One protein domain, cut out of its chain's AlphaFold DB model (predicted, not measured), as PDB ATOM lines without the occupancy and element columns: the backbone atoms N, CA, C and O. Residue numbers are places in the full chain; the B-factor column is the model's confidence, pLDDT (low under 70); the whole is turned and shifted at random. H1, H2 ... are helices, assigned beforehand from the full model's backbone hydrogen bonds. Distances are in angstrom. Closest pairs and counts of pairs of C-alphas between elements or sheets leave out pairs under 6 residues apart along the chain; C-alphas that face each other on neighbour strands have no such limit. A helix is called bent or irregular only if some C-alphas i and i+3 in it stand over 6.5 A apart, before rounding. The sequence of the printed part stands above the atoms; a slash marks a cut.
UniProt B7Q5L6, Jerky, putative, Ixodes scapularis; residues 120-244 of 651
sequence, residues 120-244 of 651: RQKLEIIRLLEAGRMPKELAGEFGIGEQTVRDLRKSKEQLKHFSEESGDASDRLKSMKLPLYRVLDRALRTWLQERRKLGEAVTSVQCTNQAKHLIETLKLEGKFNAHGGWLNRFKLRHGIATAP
ATOM      1  N   ARG A 120     235.650 161.881 234.004       84.75
ATOM      2  CA  ARG A 120     236.282 161.017 235.026       84.75
ATOM      3  C   ARG A 120     235.923 159.532 234.852       84.75
ATOM      4  O   ARG A 120     236.822 158.701 234.816       84.75
ATOM      5  N   GLN A 121     234.647 159.186 234.645       88.94
ATOM      6  CA  GLN A 121     234.239 157.789 234.393       88.94
ATOM      7  C   GLN A 121     234.831 157.210 233.095       88.94
ATOM      8  O   GLN A 121     235.211 156.044 233.053       88.94
ATOM      9  N   LYS A 122     234.940 158.014 232.029       91.50
ATOM     10  CA  LYS A 122     235.563 157.584 230.763       91.50
ATOM     11  C   LYS A 122     237.064 157.345 230.912       91.50
ATOM     12  O   LYS A 122     237.575 156.385 230.345       91.50
ATOM     13  N   LEU A 123     237.751 158.194 231.676       89.50
ATOM     14  CA  LEU A 123     239.162 158.016 232.007       89.50
ATOM     15  C   LEU A 123     239.393 156.785 232.887       89.50
ATOM     16  O   LEU A 123     240.381 156.090 232.681       89.50
ATOM     17  N   GLU A 124     238.471 156.465 233.796       91.50
ATOM     18  CA  GLU A 124     238.562 155.243 234.599       91.50
ATOM     19  C   GLU A 124     238.403 153.980 233.741       91.50
ATOM     20  O   GLU A 124     239.225 153.074 233.817       91.50
ATOM     21  N   ILE A 125     237.445 153.962 232.807       92.12
ATOM     22  CA  ILE A 125     237.337 152.887 231.803       92.12
ATOM     23  C   ILE A 125     238.631 152.770 230.977       92.12
ATOM     24  O   ILE A 125     239.073 151.659 230.691       92.12
ATOM     25  N   ILE A 126     239.272 153.888 230.616       92.56
ATOM     26  CA  ILE A 126     240.566 153.877 229.914       92.56
ATOM     27  C   ILE A 126     241.679 153.290 230.796       92.56
ATOM     28  O   ILE A 126     242.436 152.466 230.296       92.56
ATOM     29  N   ARG A 127     241.760 153.638 232.088       92.75
ATOM     30  CA  ARG A 127     242.725 153.046 233.037       92.75
ATOM     31  C   ARG A 127     242.534 151.536 233.166       92.75
ATOM     32  O   ARG A 127     243.503 150.791 233.085       92.75
ATOM     33  N   LEU A 128     241.290 151.078 233.297       91.56
ATOM     34  CA  LEU A 128     240.960 149.655 233.405       91.56
ATOM     35  C   LEU A 128     241.271 148.884 232.106       91.56
ATOM     36  O   LEU A 128     241.724 147.742 232.169       91.56
ATOM     37  N   LEU A 129     241.110 149.516 230.937       91.50
ATOM     38  CA  LEU A 129     241.570 148.980 229.647       91.50
ATOM     39  C   LEU A 129     243.103 148.969 229.513       91.50
ATOM     40  O   LEU A 129     243.648 148.034 228.928       91.50
ATOM     41  N   GLU A 130     243.800 149.990 230.021       90.25
ATOM     42  CA  GLU A 130     245.271 150.040 230.083       90.25
ATOM     43  C   GLU A 130     245.820 148.958 231.036       90.25
ATOM     44  O   GLU A 130     246.851 148.360 230.740       90.25
ATOM     45  N   ALA A 131     245.081 148.619 232.098       90.12
ATOM     46  CA  ALA A 131     245.340 147.499 233.008       90.12
ATOM     47  C   ALA A 131     244.866 146.119 232.487       90.12
ATOM     48  O   ALA A 131     244.939 145.129 233.213       90.12
ATOM     49  N   GLY A 132     244.373 146.027 231.246       87.94
ATOM     50  CA  GLY A 132     244.056 144.753 230.585       87.94
ATOM     51  C   GLY A 132     242.678 144.136 230.874       87.94
ATOM     52  O   GLY A 132     242.424 143.025 230.405       87.94
ATOM     53  N   ARG A 133     241.762 144.819 231.583       91.81
ATOM     54  CA  ARG A 133     240.379 144.331 231.801       91.81
ATOM     55  C   ARG A 133     239.630 144.187 230.469       91.81
ATOM     56  O   ARG A 133     239.845 144.947 229.520       91.81
ATOM     57  N   MET A 134     238.712 143.221 230.383       90.06
ATOM     58  CA  MET A 134     238.042 142.907 229.115       90.06
ATOM     59  C   MET A 134     236.984 143.966 228.741       90.06
ATOM     60  O   MET A 134     236.134 144.300 229.565       90.06
ATOM     61  N   PRO A 135     236.904 144.432 227.474       89.56
ATOM     62  CA  PRO A 135     235.898 145.420 227.066       89.56
ATOM     63  C   PRO A 135     234.436 145.001 227.301       89.56
ATOM     64  O   PRO A 135     233.578 145.858 227.496       89.56
ATOM     65  N   LYS A 136     234.152 143.691 227.289       90.38
ATOM     66  CA  LYS A 136     232.832 143.105 227.583       90.38
ATOM     67  C   LYS A 136     232.455 143.200 229.064       90.38
ATOM     68  O   LYS A 136     231.292 143.411 229.390       90.38
ATOM     69  N   GLU A 137     233.442 143.072 229.942       89.94
ATOM     70  CA  GLU A 137     233.293 143.174 231.394       89.94
ATOM     71  C   GLU A 137     232.967 144.622 231.786       89.94
ATOM     72  O   GLU A 137     231.917 144.891 232.366       89.94
ATOM     73  N   LEU A 138     233.789 145.570 231.318       90.94
ATOM     74  CA  LEU A 138     233.591 147.010 231.520       90.94
ATOM     75  C   LEU A 138     232.287 147.525 230.884       90.94
ATOM     76  O   LEU A 138     231.680 148.472 231.385       90.94
ATOM     77  N   ALA A 139     231.818 146.902 229.798       89.62
ATOM     78  CA  ALA A 139     230.514 147.216 229.220       89.62
ATOM     79  C   ALA A 139     229.350 146.848 230.158       89.62
ATOM     80  O   ALA A 139     228.382 147.607 230.241       89.62
ATOM     81  N   GLY A 140     229.457 145.729 230.882       87.31
ATOM     82  CA  GLY A 140     228.510 145.347 231.929       87.31
ATOM     83  C   GLY A 140     228.601 146.264 233.148       87.31
ATOM     84  O   GLY A 140     227.603 146.875 233.522       87.31
ATOM     85  N   GLU A 141     229.806 146.414 233.706       89.25
ATOM     86  CA  GLU A 141     230.094 147.186 234.928       89.25
ATOM     87  C   GLU A 141     229.612 148.648 234.838       89.25
ATOM     88  O   GLU A 141     228.979 149.156 235.760       89.25
ATOM     89  N   PHE A 142     229.823 149.310 233.692       87.06
ATOM     90  CA  PHE A 142     229.411 150.703 233.468       87.06
ATOM     91  C   PHE A 142     228.062 150.854 232.732       87.06
ATOM     92  O   PHE A 142     227.653 151.979 232.429       87.06
ATOM     93  N   GLY A 143     227.358 149.758 232.421       87.38
ATOM     94  CA  GLY A 143     226.043 149.784 231.761       87.38
ATOM     95  C   GLY A 143     226.041 150.342 230.327       87.38
ATOM     96  O   GLY A 143     225.060 150.950 229.893       87.38
ATOM     97  N   ILE A 144     227.138 150.170 229.585       89.62
ATOM     98  CA  ILE A 144     227.362 150.737 228.243       89.62
ATOM     99  C   ILE A 144     227.420 149.656 227.149       89.62
ATOM    100  O   ILE A 144     227.312 148.458 227.395       89.62
ATOM    101  N   GLY A 145     227.544 150.070 225.886       88.06
ATOM    102  CA  GLY A 145     227.835 149.141 224.792       88.06
ATOM    103  C   GLY A 145     229.331 148.834 224.711       88.06
ATOM    104  O   GLY A 145     230.147 149.743 224.849       88.06
ATOM    105  N   GLU A 146     229.705 147.595 224.375       88.12
ATOM    106  CA  GLU A 146     231.103 147.236 224.064       88.12
ATOM    107  C   GLU A 146     231.712 148.155 222.997       88.12
ATOM    108  O   GLU A 146     232.885 148.510 223.060       88.12
ATOM    109  N   GLN A 147     230.897 148.578 222.026       87.19
ATOM    110  CA  GLN A 147     231.322 149.524 221.003       87.19
ATOM    111  C   GLN A 147     231.720 150.878 221.610       87.19
ATOM    112  O   GLN A 147     232.755 151.421 221.250       87.19
ATOM    113  N   THR A 148     230.977 151.367 222.607       89.44
ATOM    114  CA  THR A 148     231.343 152.572 223.364       89.44
ATOM    115  C   THR A 148     232.671 152.388 224.097       89.44
ATOM    116  O   THR A 148     233.483 153.304 224.083       89.44
ATOM    117  N   VAL A 149     232.948 151.209 224.667       91.00
ATOM    118  CA  VAL A 149     234.256 150.902 225.281       91.00
ATOM    119  C   VAL A 149     235.381 150.936 224.233       91.00
ATOM    120  O   VAL A 149     236.422 151.555 224.457       91.00
ATOM    121  N   ARG A 150     235.159 150.331 223.056       89.69
ATOM    122  CA  ARG A 150     236.115 150.345 221.934       89.69
ATOM    123  C   ARG A 150     236.373 151.754 221.394       89.69
ATOM    124  O   ARG A 150     237.507 152.056 221.038       89.69
ATOM    125  N   ASP A 151     235.363 152.617 221.355       88.81
ATOM    126  CA  ASP A 151     235.511 153.991 220.868       88.81
ATOM    127  C   ASP A 151     236.115 154.927 221.934       88.81
ATOM    128  O   ASP A 151     236.942 155.770 221.594       88.81
ATOM    129  N   LEU A 152     235.845 154.713 223.230       91.00
ATOM    130  CA  LEU A 152     236.569 155.392 224.317       91.00
ATOM    131  C   LEU A 152     238.074 155.085 224.292       91.00
ATOM    132  O   LEU A 152     238.874 155.989 224.527       91.00
ATOM    133  N   ARG A 153     238.470 153.855 223.929       89.69
ATOM    134  CA  ARG A 153     239.885 153.494 223.722       89.69
ATOM    135  C   ARG A 153     240.547 154.291 222.587       89.69
ATOM    136  O   ARG A 153     241.741 154.545 222.673       89.69
ATOM    137  N   LYS A 154     239.795 154.691 221.550       90.25
ATOM    138  CA  LYS A 154     240.293 155.510 220.422       90.25
ATOM    139  C   LYS A 154     240.353 157.005 220.745       90.25
ATOM    140  O   LYS A 154     241.198 157.705 220.210       90.25
ATOM    141  N   SER A 155     239.463 157.502 221.605       86.69
ATOM    142  CA  SER A 155     239.461 158.902 222.064       86.69
ATOM    143  C   SER A 155     240.331 159.137 223.309       86.69
ATOM    144  O   SER A 155     240.177 160.161 223.976       86.69
ATOM    145  N   LYS A 156     241.232 158.203 223.644       88.88
ATOM    146  CA  LYS A 156     242.054 158.214 224.863       88.88
ATOM    147  C   LYS A 156     242.861 159.502 225.017       88.88
ATOM    148  O   LYS A 156     242.758 160.166 226.045       88.88
ATOM    149  N   GLU A 157     243.645 159.858 224.008       86.44
ATOM    150  CA  GLU A 157     244.578 160.990 224.040       86.44
ATOM    151  C   GLU A 157     243.801 162.307 224.158       86.44
ATOM    152  O   GLU A 157     244.126 163.166 224.975       86.44
ATOM    153  N   GLN A 158     242.695 162.408 223.416       84.19
ATOM    154  CA  GLN A 158     241.780 163.547 223.452       84.19
ATOM    155  C   GLN A 158     241.112 163.705 224.829       84.19
ATOM    156  O   GLN A 158     240.927 164.826 225.294       84.19
ATOM    157  N   LEU A 159     240.750 162.600 225.495       85.25
ATOM    158  CA  LEU A 159     240.156 162.612 226.837       85.25
ATOM    159  C   LEU A 159     241.176 162.958 227.933       85.25
ATOM    160  O   LEU A 159     240.809 163.674 228.866       85.25
ATOM    161  N   LYS A 160     242.430 162.494 227.821       84.38
ATOM    162  CA  LYS A 160     243.516 162.845 228.758       84.38
ATOM    163  C   LYS A 160     243.832 164.349 228.669       84.38
ATOM    164  O   LYS A 160     243.577 165.065 229.638       84.38
ATOM    165  N   HIS A 161     244.148 164.855 227.471       81.81
ATOM    166  CA  HIS A 161     244.380 166.289 227.222       81.81
ATOM    167  C   HIS A 161     243.190 167.174 227.641       81.81
ATOM    168  O   HIS A 161     243.370 168.230 228.243       81.81
ATOM    169  N   PHE A 162     241.945 166.771 227.350       78.88
ATOM    170  CA  PHE A 162     240.766 167.548 227.760       78.88
ATOM    171  C   PHE A 162     240.645 167.661 229.288       78.88
ATOM    172  O   PHE A 162     240.206 168.691 229.800       78.88
ATOM    173  N   SER A 163     241.004 166.607 230.025       78.69
ATOM    174  CA  SER A 163     240.932 166.597 231.486       78.69
ATOM    175  C   SER A 163     242.044 167.424 232.123       78.69
ATOM    176  O   SER A 163     241.774 168.150 233.077       78.69
ATOM    177  N   GLU A 164     243.257 167.364 231.571       76.50
ATOM    178  CA  GLU A 164     244.387 168.225 231.950       76.50
ATOM    179  C   GLU A 164     244.035 169.711 231.755       76.50
ATOM    180  O   GLU A 164     244.250 170.528 232.646       76.50
ATOM    181  N   GLU A 165     243.382 170.051 230.641       68.44
ATOM    182  CA  GLU A 165     242.930 171.416 230.338       68.44
ATOM    183  C   GLU A 165     241.713 171.878 231.180       68.44
ATOM    184  O   GLU A 165     241.445 173.077 231.287       68.44
ATOM    185  N   SER A 166     240.955 170.947 231.777       62.81
ATOM    186  CA  SER A 166     239.705 171.241 232.511       62.81
ATOM    187  C   SER A 166     239.829 171.219 234.039       62.81
ATOM    188  O   SER A 166     238.972 171.797 234.720       62.81
ATOM    189  N   GLY A 167     240.836 170.532 234.592       67.38
ATOM    190  CA  GLY A 167     240.970 170.295 236.036       67.38
ATOM    191  C   GLY A 167     239.711 169.667 236.652       67.38
ATOM    192  O   GLY A 167     239.009 168.893 235.997       67.38
ATOM    193  N   ASP A 168     239.369 170.060 237.883       59.25
ATOM    194  CA  ASP A 168     238.239 169.525 238.677       59.25
ATOM    195  C   ASP A 168     236.860 169.580 237.984       59.25
ATOM    196  O   ASP A 168     235.912 168.915 238.405       59.25
ATOM    197  N   ALA A 169     236.703 170.369 236.913       60.62
ATOM    198  CA  ALA A 169     235.466 170.381 236.128       60.62
ATOM    199  C   ALA A 169     235.248 169.067 235.342       60.62
ATOM    200  O   ALA A 169     234.110 168.732 235.000       60.62
ATOM    201  N   SER A 170     236.318 168.303 235.082       60.41
ATOM    202  CA  SER A 170     236.299 167.012 234.371       60.41
ATOM    203  C   SER A 170     235.357 165.983 235.020       60.41
ATOM    204  O   SER A 170     234.661 165.228 234.333       60.41
ATOM    205  N   ASP A 171     235.242 166.017 236.348       62.31
ATOM    206  CA  ASP A 171     234.405 165.111 237.138       62.31
ATOM    207  C   ASP A 171     232.911 165.252 236.845       62.31
ATOM    208  O   ASP A 171     232.174 164.264 236.834       62.31
ATOM    209  N   ARG A 172     232.463 166.487 236.586       65.75
ATOM    210  CA  ARG A 172     231.046 166.834 236.390       65.75
ATOM    211  C   ARG A 172     230.675 166.912 234.907       65.75
ATOM    212  O   ARG A 172     229.512 166.716 234.541       65.75
ATOM    213  N   LEU A 173     231.651 167.157 234.030       72.44
ATOM    214  CA  LEU A 173     231.448 167.228 232.585       72.44
ATOM    215  C   LEU A 173     231.147 165.849 231.978       72.44
ATOM    216  O   LEU A 173     231.836 164.861 232.215       72.44
ATOM    217  N   LYS A 174     230.114 165.791 231.129       75.25
ATOM    218  CA  LYS A 174     229.694 164.584 230.384       75.25
ATOM    219  C   LYS A 174     230.032 164.628 228.891       75.25
ATOM    220  O   LYS A 174     229.925 163.619 228.192       75.25
ATOM    221  N   SER A 175     230.470 165.780 228.391       75.56
ATOM    222  CA  SER A 175     230.787 166.029 226.984       75.56
ATOM    223  C   SER A 175     232.022 166.915 226.881       75.56
ATOM    224  O   SER A 175     232.148 167.862 227.648       75.56
ATOM    225  N   MET A 176     232.876 166.650 225.893       68.50
ATOM    226  CA  MET A 176     234.054 167.469 225.568       68.50
ATOM    227  C   MET A 176     233.678 168.760 224.807       68.50
ATOM    228  O   MET A 176     234.500 169.352 224.115       68.50
ATOM    229  N   LYS A 177     232.410 169.195 224.886       71.31
ATOM    230  CA  LYS A 177     231.946 170.456 224.301       71.31
ATOM    231  C   LYS A 177     232.303 171.619 225.221       71.31
ATOM    232  O   LYS A 177     231.742 171.781 226.305       71.31
ATOM    233  N   LEU A 178     233.231 172.424 224.735       66.25
ATOM    234  CA  LEU A 178     233.793 173.582 225.410       66.25
ATOM    235  C   LEU A 178     232.815 174.774 225.416       66.25
ATOM    236  O   LEU A 178     231.935 174.854 224.553       66.25
ATOM    237  N   PRO A 179     232.932 175.713 226.375       69.19
ATOM    238  CA  PRO A 179     232.276 177.012 226.261       69.19
ATOM    239  C   PRO A 179     232.767 177.762 225.015       69.19
ATOM    240  O   PRO A 179     233.963 177.777 224.743       69.19
ATOM    241  N   LEU A 180     231.857 178.456 224.321       69.38
ATOM    242  CA  LEU A 180     232.206 179.419 223.263       69.38
ATOM    243  C   LEU A 180     233.185 180.492 223.774       69.38
ATOM    244  O   LEU A 180     234.136 180.845 223.089       69.38
ATOM    245  N   TYR A 181     232.990 180.949 225.012       76.69
ATOM    246  CA  TYR A 181     233.776 182.010 225.639       76.69
ATOM    247  C   TYR A 181     234.654 181.437 226.765       76.69
ATOM    248  O   TYR A 181     234.377 181.639 227.945       76.69
ATOM    249  N   ARG A 182     235.701 180.678 226.405       77.81
ATOM    250  CA  ARG A 182     236.651 180.040 227.352       77.81
ATOM    251  C   ARG A 182     237.265 181.023 228.352       77.81
ATOM    252  O   ARG A 182     237.307 180.737 229.545       77.81
ATOM    253  N   VAL A 183     237.736 182.172 227.862       80.94
ATOM    254  CA  VAL A 183     238.439 183.179 228.676       80.94
ATOM    255  C   VAL A 183     237.491 183.795 229.708       80.94
ATOM    256  O   VAL A 183     237.821 183.841 230.889       80.94
ATOM    257  N   LEU A 184     236.274 184.153 229.283       85.31
ATOM    258  CA  LEU A 184     235.188 184.609 230.156       85.31
ATOM    259  C   LEU A 184     234.812 183.566 231.218       85.31
ATOM    260  O   LEU A 184     234.679 183.903 232.389       85.31
ATOM    261  N   ASP A 185     234.650 182.302 230.815       84.44
ATOM    262  CA  ASP A 185     234.267 181.199 231.707       84.44
ATOM    263  C   ASP A 185     235.294 180.996 232.834       84.44
ATOM    264  O   ASP A 185     234.920 180.737 233.978       84.44
ATOM    265  N   ARG A 186     236.586 181.187 232.527       84.06
ATOM    266  CA  ARG A 186     237.678 181.192 233.511       84.06
ATOM    267  C   ARG A 186     237.672 182.460 234.367       84.06
ATOM    268  O   ARG A 186     237.691 182.342 235.587       84.06
ATOM    269  N   ALA A 187     237.616 183.648 233.762       86.75
ATOM    270  CA  ALA A 187     237.660 184.924 234.482       86.75
ATOM    271  C   ALA A 187     236.499 185.075 235.482       86.75
ATOM    272  O   ALA A 187     236.712 185.452 236.634       86.75
ATOM    273  N   LEU A 188     235.281 184.696 235.082       88.31
ATOM    274  CA  LEU A 188     234.104 184.734 235.950       88.31
ATOM    275  C   LEU A 188     234.158 183.664 237.056       88.31
ATOM    276  O   LEU A 188     233.692 183.919 238.166       88.31
ATOM    277  N   ARG A 189     234.769 182.492 236.804       84.94
ATOM    278  CA  ARG A 189     235.061 181.502 237.858       84.94
ATOM    279  C   ARG A 189     236.041 182.072 238.889       84.94
ATOM    280  O   ARG A 189     235.765 181.943 240.078       84.94
ATOM    281  N   THR A 190     237.126 182.717 238.454       86.81
ATOM    282  CA  THR A 190     238.110 183.345 239.355       86.81
ATOM    283  C   THR A 190     237.457 184.428 240.216       86.81
ATOM    284  O   THR A 190     237.540 184.355 241.437       86.81
ATOM    285  N   TRP A 191     236.706 185.353 239.609       89.94
ATOM    286  CA  TRP A 191     235.990 186.410 240.335       89.94
ATOM    287  C   TRP A 191     234.981 185.853 241.356       89.94
ATOM    288  O   TRP A 191     234.904 186.333 242.486       89.94
ATOM    289  N   LEU A 192     234.253 184.779 241.022       86.81
ATOM    290  CA  LEU A 192     233.392 184.095 241.997       86.81
ATOM    291  C   LEU A 192     234.188 183.429 243.131       86.81
ATOM    292  O   LEU A 192     233.695 183.361 244.253       86.81
ATOM    293  N   GLN A 193     235.399 182.930 242.873       83.12
ATOM    294  CA  GLN A 193     236.278 182.383 243.915       83.12
ATOM    295  C   GLN A 193     236.866 183.485 244.813       83.12
ATOM    296  O   GLN A 193     237.030 183.261 246.009       83.12
ATOM    297  N   GLU A 194     237.129 184.677 244.278       86.62
ATOM    298  CA  GLU A 194     237.543 185.858 245.047       86.62
ATOM    299  C   GLU A 194     236.411 186.350 245.959       86.62
ATOM    300  O   GLU A 194     236.614 186.485 247.164       86.62
ATOM    301  N   ARG A 195     235.188 186.495 245.430       85.19
ATOM    302  CA  ARG A 195     233.998 186.868 246.220       85.19
ATOM    303  C   ARG A 195     233.700 185.857 247.336       85.19
ATOM    304  O   ARG A 195     233.420 186.262 248.460       85.19
ATOM    305  N   ARG A 196     233.886 184.552 247.085       76.88
ATOM    306  CA  ARG A 196     233.819 183.506 248.130       76.88
ATOM    307  C   ARG A 196     234.857 183.690 249.240       76.88
ATOM    308  O   ARG A 196     234.510 183.507 250.400       76.88
ATOM    309  N   LYS A 197     236.108 184.046 248.915       77.94
ATOM    310  CA  LYS A 197     237.158 184.304 249.926       77.94
ATOM    311  C   LYS A 197     236.837 185.510 250.816       77.94
ATOM    312  O   LYS A 197     237.295 185.553 251.950       77.94
ATOM    313  N   LEU A 198     236.044 186.456 250.309       83.69
ATOM    314  CA  LEU A 198     235.527 187.612 251.049       83.69
ATOM    315  C   LEU A 198     234.227 187.309 251.825       83.69
ATOM    316  O   LEU A 198     233.711 188.187 252.506       83.69
ATOM    317  N   GLY A 199     233.684 186.089 251.728       77.06
ATOM    318  CA  GLY A 199     232.416 185.702 252.359       77.06
ATOM    319  C   GLY A 199     231.159 186.262 251.678       77.06
ATOM    320  O   GLY A 199     230.059 186.113 252.207       77.06
ATOM    321  N   GLU A 200     231.286 186.894 250.509       77.06
ATOM    322  CA  GLU A 200     230.174 187.564 249.835       77.06
ATOM    323  C   GLU A 200     229.292 186.582 249.043       77.06
ATOM    324  O   GLU A 200     229.751 185.879 248.135       77.06
ATOM    325  N   ALA A 201     227.988 186.580 249.337       74.50
ATOM    326  CA  ALA A 201     226.995 185.837 248.568       74.50
ATOM    327  C   ALA A 201     226.628 186.594 247.279       74.50
ATOM    328  O   ALA A 201     226.077 187.694 247.322       74.50
ATOM    329  N   VAL A 202     226.908 185.992 246.120       81.75
ATOM    330  CA  VAL A 202     226.665 186.612 244.808       81.75
ATOM    331  C   VAL A 202     225.280 186.228 244.280       81.75
ATOM    332  O   VAL A 202     224.925 185.055 244.207       81.75
ATOM    333  N   THR A 203     224.492 187.212 243.862       83.94
ATOM    334  CA  THR A 203     223.176 187.003 243.238       83.94
ATOM    335  C   THR A 203     223.330 186.628 241.761       83.94
ATOM    336  O   THR A 203     224.256 187.091 241.086       83.94
ATOM    337  N   SER A 204     222.393 185.847 241.216       80.50
ATOM    338  CA  SER A 204     222.304 185.529 239.777       80.50
ATOM    339  C   SER A 204     222.522 186.750 238.858       80.50
ATOM    340  O   SER A 204     223.349 186.693 237.946       80.50
ATOM    341  N   VAL A 205     221.858 187.873 239.162       82.62
ATOM    342  CA  VAL A 205     221.935 189.150 238.423       82.62
ATOM    343  C   VAL A 205     223.339 189.770 238.462       82.62
ATOM    344  O   VAL A 205     223.853 190.208 237.430       82.62
ATOM    345  N   GLN A 206     223.999 189.766 239.626       83.75
ATOM    346  CA  GLN A 206     225.373 190.267 239.772       83.75
ATOM    347  C   GLN A 206     226.348 189.436 238.927       83.75
ATOM    348  O   GLN A 206     227.190 189.996 238.230       83.75
ATOM    349  N   CYS A 207     226.175 188.110 238.910       86.12
ATOM    350  CA  CYS A 207     226.969 187.208 238.078       86.12
ATOM    351  C   CYS A 207     226.776 187.484 236.571       86.12
ATOM    352  O   CYS A 207     227.755 187.538 235.826       86.12
ATOM    353  N   THR A 208     225.545 187.748 236.107       87.44
ATOM    354  CA  THR A 208     225.303 188.141 234.702       87.44
ATOM    355  C   THR A 208     225.832 189.529 234.349       87.44
ATOM    356  O   THR A 208     226.268 189.733 233.217       87.44
ATOM    357  N   ASN A 209     225.828 190.480 235.285       87.38
ATOM    358  CA  ASN A 209     226.364 191.820 235.042       87.38
ATOM    359  C   ASN A 209     227.898 191.800 234.990       87.38
ATOM    360  O   ASN A 209     228.473 192.357 234.057       87.38
ATOM    361  N   GLN A 210     228.553 191.054 235.886       89.81
ATOM    362  CA  GLN A 210     229.994 190.808 235.793       89.81
ATOM    363  C   GLN A 210     230.362 190.084 234.486       89.81
ATOM    364  O   GLN A 210     231.376 190.405 233.877       89.81
ATOM    365  N   ALA A 211     229.534 189.141 234.017       87.75
ATOM    366  CA  ALA A 211     229.769 188.455 232.747       87.75
ATOM    367  C   ALA A 211     229.752 189.402 231.532       87.75
ATOM    368  O   ALA A 211     230.572 189.234 230.634       87.75
ATOM    369  N   LYS A 212     228.856 190.401 231.506       87.06
ATOM    370  CA  LYS A 212     228.841 191.453 230.470       87.06
ATOM    371  C   LYS A 212     230.099 192.321 230.558       87.06
ATOM    372  O   LYS A 212     230.842 192.416 229.586       87.06
ATOM    373  N   HIS A 213     230.389 192.842 231.750       87.12
ATOM    374  CA  HIS A 213     231.545 193.704 231.989       87.12
ATOM    375  C   HIS A 213     232.873 193.031 231.601       87.12
ATOM    376  O   HIS A 213     233.691 193.619 230.901       87.12
ATOM    377  N   LEU A 214     233.060 191.754 231.954       87.06
ATOM    378  CA  LEU A 214     234.250 190.989 231.568       87.06
ATOM    379  C   LEU A 214     234.408 190.833 230.047       87.06
ATOM    380  O   LEU A 214     235.535 190.739 229.581       87.06
ATOM    381  N   ILE A 215     233.329 190.813 229.258       85.81
ATOM    382  CA  ILE A 215     233.414 190.756 227.786       85.81
ATOM    383  C   ILE A 215     233.866 192.092 227.210       85.81
ATOM    384  O   ILE A 215     234.721 192.108 226.325       85.81
ATOM    385  N   GLU A 216     233.329 193.191 227.738       84.81
ATOM    386  CA  GLU A 216     233.714 194.558 227.380       84.81
ATOM    387  C   GLU A 216     235.198 194.798 227.707       84.81
ATOM    388  O   GLU A 216     235.962 195.237 226.848       84.81
ATOM    389  N   THR A 217     235.642 194.417 228.913       85.12
ATOM    390  CA  THR A 217     237.046 194.527 229.348       85.12
ATOM    391  C   THR A 217     237.991 193.631 228.543       85.12
ATOM    392  O   THR A 217     239.069 194.073 228.155       85.12
ATOM    393  N   LEU A 218     237.606 192.378 228.268       82.25
ATOM    394  CA  LEU A 218     238.430 191.421 227.514       82.25
ATOM    395  C   LEU A 218     238.310 191.578 225.985       82.25
ATOM    396  O   LEU A 218     238.927 190.801 225.259       82.25
ATOM    397  N   LYS A 219     237.514 192.544 225.497       78.62
ATOM    398  CA  LYS A 219     237.226 192.799 224.071       78.62
ATOM    399  C   LYS A 219     236.842 191.532 223.286       78.62
ATOM    400  O   LYS A 219     237.275 191.328 222.155       78.62
ATOM    401  N   LEU A 220     236.043 190.654 223.898       76.94
ATOM    402  CA  LEU A 220     235.661 189.372 223.294       76.94
ATOM    403  C   LEU A 220     234.525 189.561 222.281       76.94
ATOM    404  O   LEU A 220     233.350 189.587 222.649       76.94
ATOM    405  N   GLU A 221     234.874 189.663 221.000       59.88
ATOM    406  CA  GLU A 221     233.899 189.839 219.924       59.88
ATOM    407  C   GLU A 221     232.892 188.679 219.824       59.88
ATOM    408  O   GLU A 221     233.227 187.492 219.895       59.88
ATOM    409  N   GLY A 222     231.620 189.030 219.624       63.38
ATOM    410  CA  GLY A 222     230.540 188.085 219.359       63.38
ATOM    411  C   GLY A 222     229.202 188.512 219.957       63.38
ATOM    412  O   GLY A 222     229.128 189.342 220.860       63.38
ATOM    413  N   LYS A 223     228.113 187.901 219.479       66.31
ATOM    414  CA  LYS A 223     226.746 188.145 219.972       66.31
ATOM    415  C   LYS A 223     226.495 187.431 221.310       66.31
ATOM    416  O   LYS A 223     225.670 186.522 221.389       66.31
ATOM    417  N   PHE A 224     227.227 187.810 222.358       73.12
ATOM    418  CA  PHE A 224     226.991 187.273 223.696       73.12
ATOM    419  C   PHE A 224     225.664 187.786 224.257       73.12
ATOM    420  O   PHE A 224     225.470 188.986 224.436       73.12
ATOM    421  N   ASN A 225     224.766 186.863 224.589       70.88
ATOM    422  CA  ASN A 225     223.537 187.169 225.306       70.88
ATOM    423  C   ASN A 225     223.557 186.464 226.670       70.88
ATOM    424  O   ASN A 225     223.518 185.232 226.740       70.88
ATOM    425  N   ALA A 226     223.578 187.259 227.744       69.44
ATOM    426  CA  ALA A 226     223.664 186.836 229.145       69.44
ATOM    427  C   ALA A 226     222.387 186.158 229.700       69.44
ATOM    428  O   ALA A 226     222.193 186.117 230.914       69.44
ATOM    429  N   HIS A 227     221.506 185.648 228.833       78.12
ATOM    430  CA  HIS A 227     220.270 184.954 229.197       78.12
ATOM    431  C   HIS A 227     220.475 183.854 230.260       78.12
ATOM    432  O   HIS A 227     221.497 183.161 230.282       78.12
ATOM    433  N   GLY A 228     219.459 183.614 231.100       75.38
ATOM    434  CA  GLY A 228     219.528 182.633 232.196       75.38
ATOM    435  C   GLY A 228     219.895 181.205 231.756       75.38
ATOM    436  O   GLY A 228     220.529 180.462 232.505       75.38
ATOM    437  N   GLY A 229     219.594 180.834 230.506       78.62
ATOM    438  CA  GLY A 229     220.012 179.565 229.898       78.62
ATOM    439  C   GLY A 229     221.531 179.405 229.719       78.62
ATOM    440  O   GLY A 229     222.023 178.274 229.743       78.62
ATOM    441  N   TRP A 230     222.286 180.503 229.598       85.56
ATOM    442  CA  TRP A 230     223.751 180.498 229.672       85.56
ATOM    443  C   TRP A 230     224.224 180.409 231.126       85.56
ATOM    444  O   TRP A 230     225.031 179.531 231.440       85.56
ATOM    445  N   LEU A 231     223.664 181.231 232.026       84.56
ATOM    446  CA  LEU A 231     224.040 181.240 233.446       84.56
ATOM    447  C   LEU A 231     223.840 179.863 234.098       84.56
ATOM    448  O   LEU A 231     224.717 179.388 234.812       84.56
ATOM    449  N   ASN A 232     222.737 179.170 233.814       81.88
ATOM    450  CA  ASN A 232     222.484 177.844 234.381       81.88
ATOM    451  C   ASN A 232     223.449 176.772 233.836       81.88
ATOM    452  O   ASN A 232     223.818 175.852 234.566       81.88
ATOM    453  N   ARG A 233     223.951 176.913 232.599       80.94
ATOM    454  CA  ARG A 233     225.023 176.050 232.059       80.94
ATOM    455  C   ARG A 233     226.387 176.372 232.677       80.94
ATOM    456  O   ARG A 233     227.167 175.453 232.909       80.94
ATOM    457  N   PHE A 234     226.657 177.647 232.965       83.56
ATOM    458  CA  PHE A 234     227.836 178.094 233.710       83.56
ATOM    459  C   PHE A 234     227.822 177.542 235.147       83.56
ATOM    460  O   PHE A 234     228.769 176.861 235.545       83.56
ATOM    461  N   LYS A 235     226.716 177.733 235.887       82.75
ATOM    462  CA  LYS A 235     226.512 177.182 237.239       82.75
ATOM    463  C   LYS A 235     226.773 175.671 237.263       82.75
ATOM    464  O   LYS A 235     227.585 175.195 238.054       82.75
ATOM    465  N   LEU A 236     226.148 174.932 236.339       78.00
ATOM    466  CA  LEU A 236     226.273 173.477 236.233       78.00
ATOM    467  C   LEU A 236     227.710 173.013 235.924       78.00
ATOM    468  O   LEU A 236     228.147 172.013 236.492       78.00
ATOM    469  N   ARG A 237     228.458 173.725 235.063       77.19
ATOM    470  CA  ARG A 237     229.865 173.396 234.759       77.19
ATOM    471  C   ARG A 237     230.755 173.529 235.992       77.19
ATOM    472  O   ARG A 237     231.524 172.618 236.280       77.19
ATOM    473  N   HIS A 238     230.639 174.641 236.714       76.19
ATOM    474  CA  HIS A 238     231.515 174.961 237.851       76.19
ATOM    475  C   HIS A 238     230.987 174.432 239.194       76.19
ATOM    476  O   HIS A 238     231.445 174.857 240.253       76.19
ATOM    477  N   GLY A 239     230.021 173.506 239.162       69.50
ATOM    478  CA  GLY A 239     229.502 172.823 240.350       69.50
ATOM    479  C   GLY A 239     228.729 173.718 241.323       69.50
ATOM    480  O   GLY A 239     228.645 173.396 242.504       69.50
ATOM    481  N   ILE A 240     228.201 174.839 240.836       78.75
ATOM    482  CA  ILE A 240     227.557 175.884 241.628       78.75
ATOM    483  C   ILE A 240     226.096 175.507 241.887       78.75
ATOM    484  O   ILE A 240     225.293 175.451 240.955       78.75
ATOM    485  N   ALA A 241     225.750 175.284 243.154       64.00
ATOM    486  CA  ALA A 241     224.374 175.060 243.573       64.00
ATOM    487  C   ALA A 241     223.574 176.374 243.613       64.00
ATOM    488  O   ALA A 241     224.076 177.426 244.007       64.00
ATOM    489  N   THR A 242     222.302 176.291 243.231       56.78
ATOM    490  CA  THR A 242     221.246 177.194 243.702       56.78
ATOM    491  C   THR A 242     220.619 176.559 244.933       56.78
ATOM    492  O   THR A 242     220.223 175.393 244.871       56.78
ATOM    493  N   ALA A 243     220.501 177.302 246.033       44.06
ATOM    494  CA  ALA A 243     219.692 176.841 247.155       44.06
ATOM    495  C   ALA A 243     218.219 176.716 246.709       44.06
ATOM    496  O   ALA A 243     217.753 177.572 245.949       44.06
ATOM    497  N   PRO A 244     217.470 175.686 247.147       37.81
ATOM    498  CA  PRO A 244     216.019 175.713 247.014       37.81
ATOM    499  C   PRO A 244     215.468 176.917 247.800       37.81
ATOM    500  O   PRO A 244     216.065 177.298 248.813       37.81
TER     501      PRO A 244
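Overview. This is residues 120 to 244 of the 651 residues of the protein "Jerky, putative" of Ixodes scapularis (UniProt B7Q5L6). Two small lobes of helices are joined at a narrow waist: one lobe holds H1, H2 and H3 with the first part of H4, and the other holds the crossed pair H5 and H6 with H7 near both. H4, kinked by 98 degrees near residue 165, leads out of the first lobe toward the second, and residues 193 to 199, of which 193 to 197 belong to H5, stick out from the second. The printed part has 125 residues with seven named helices, H1 to H7 in order, and no named strand; the class is all helix. It is loose, with a radius of gyration of the C-alphas of 18.3 A, and spans 51 by 34 by 24 A.

Along the chain. Find C-alpha 182 at (236.651, 180.040, 227.352); from there H5 runs over residues 182 to 197 for 23.0 A. H6, residues 204 to 217, is 20.2 A long, and H7 is residues 228 to 237. H4, residues 156 to 171, has as many residues as H5 but spans 16.0 A; it is irregular, with C-alphas 165 and 168 9.8 A apart. H1, residues 120 to 130, starts at C-alpha 120, (236.282, 161.017, 235.026), and is 15.0 A long. H2 is residues 135 to 141 and H3 residues 146 to 154.

Arrangement. Start at H5, which touches H6 with residues 184 to 188 alone; the closest C-alphas, of Leu 188 and Ala 211, are 6.5 A apart, at a steep tilt of 52 degrees, opposite ways. H7 is close to H6 but not clearly touching, with the C-alphas of Thr 208 and Leu 231 closest at 7.1 A. H4 and H7 are close but not clearly touching: the C-alphas of Ala 169 and Arg 237 are closest, at 6.5 A. H4 and H5 are apart. H4 touches H1, closest at the C-alphas of Asp 171 and Arg 120, 5.0 A. H1 touches H3, about perpendicular at 86 degrees, with the C-alphas of Ile 126 and Arg 153 closest at 6.2 A. H3 touches H2, closest at the C-alphas of Glu 146 and Ala 139, 5.2 A. In H1, H2, H5 and H6 every O i to N i+4 pair is within hydrogen-bond range; in H3 it is 4 of 5, in H4 8 of 12 and in H7 5 of 6.

Size, cuts and confidence. Look to Met 134 and Glu 216 for the two C-alphas farthest apart, 51.9 A. The printed part has no cut and no long link. The mean pLDDT of the printed part is 80.8; values under 70 include residues 165 to 172, 178 to 180, 221 to 223 and 241 to 244.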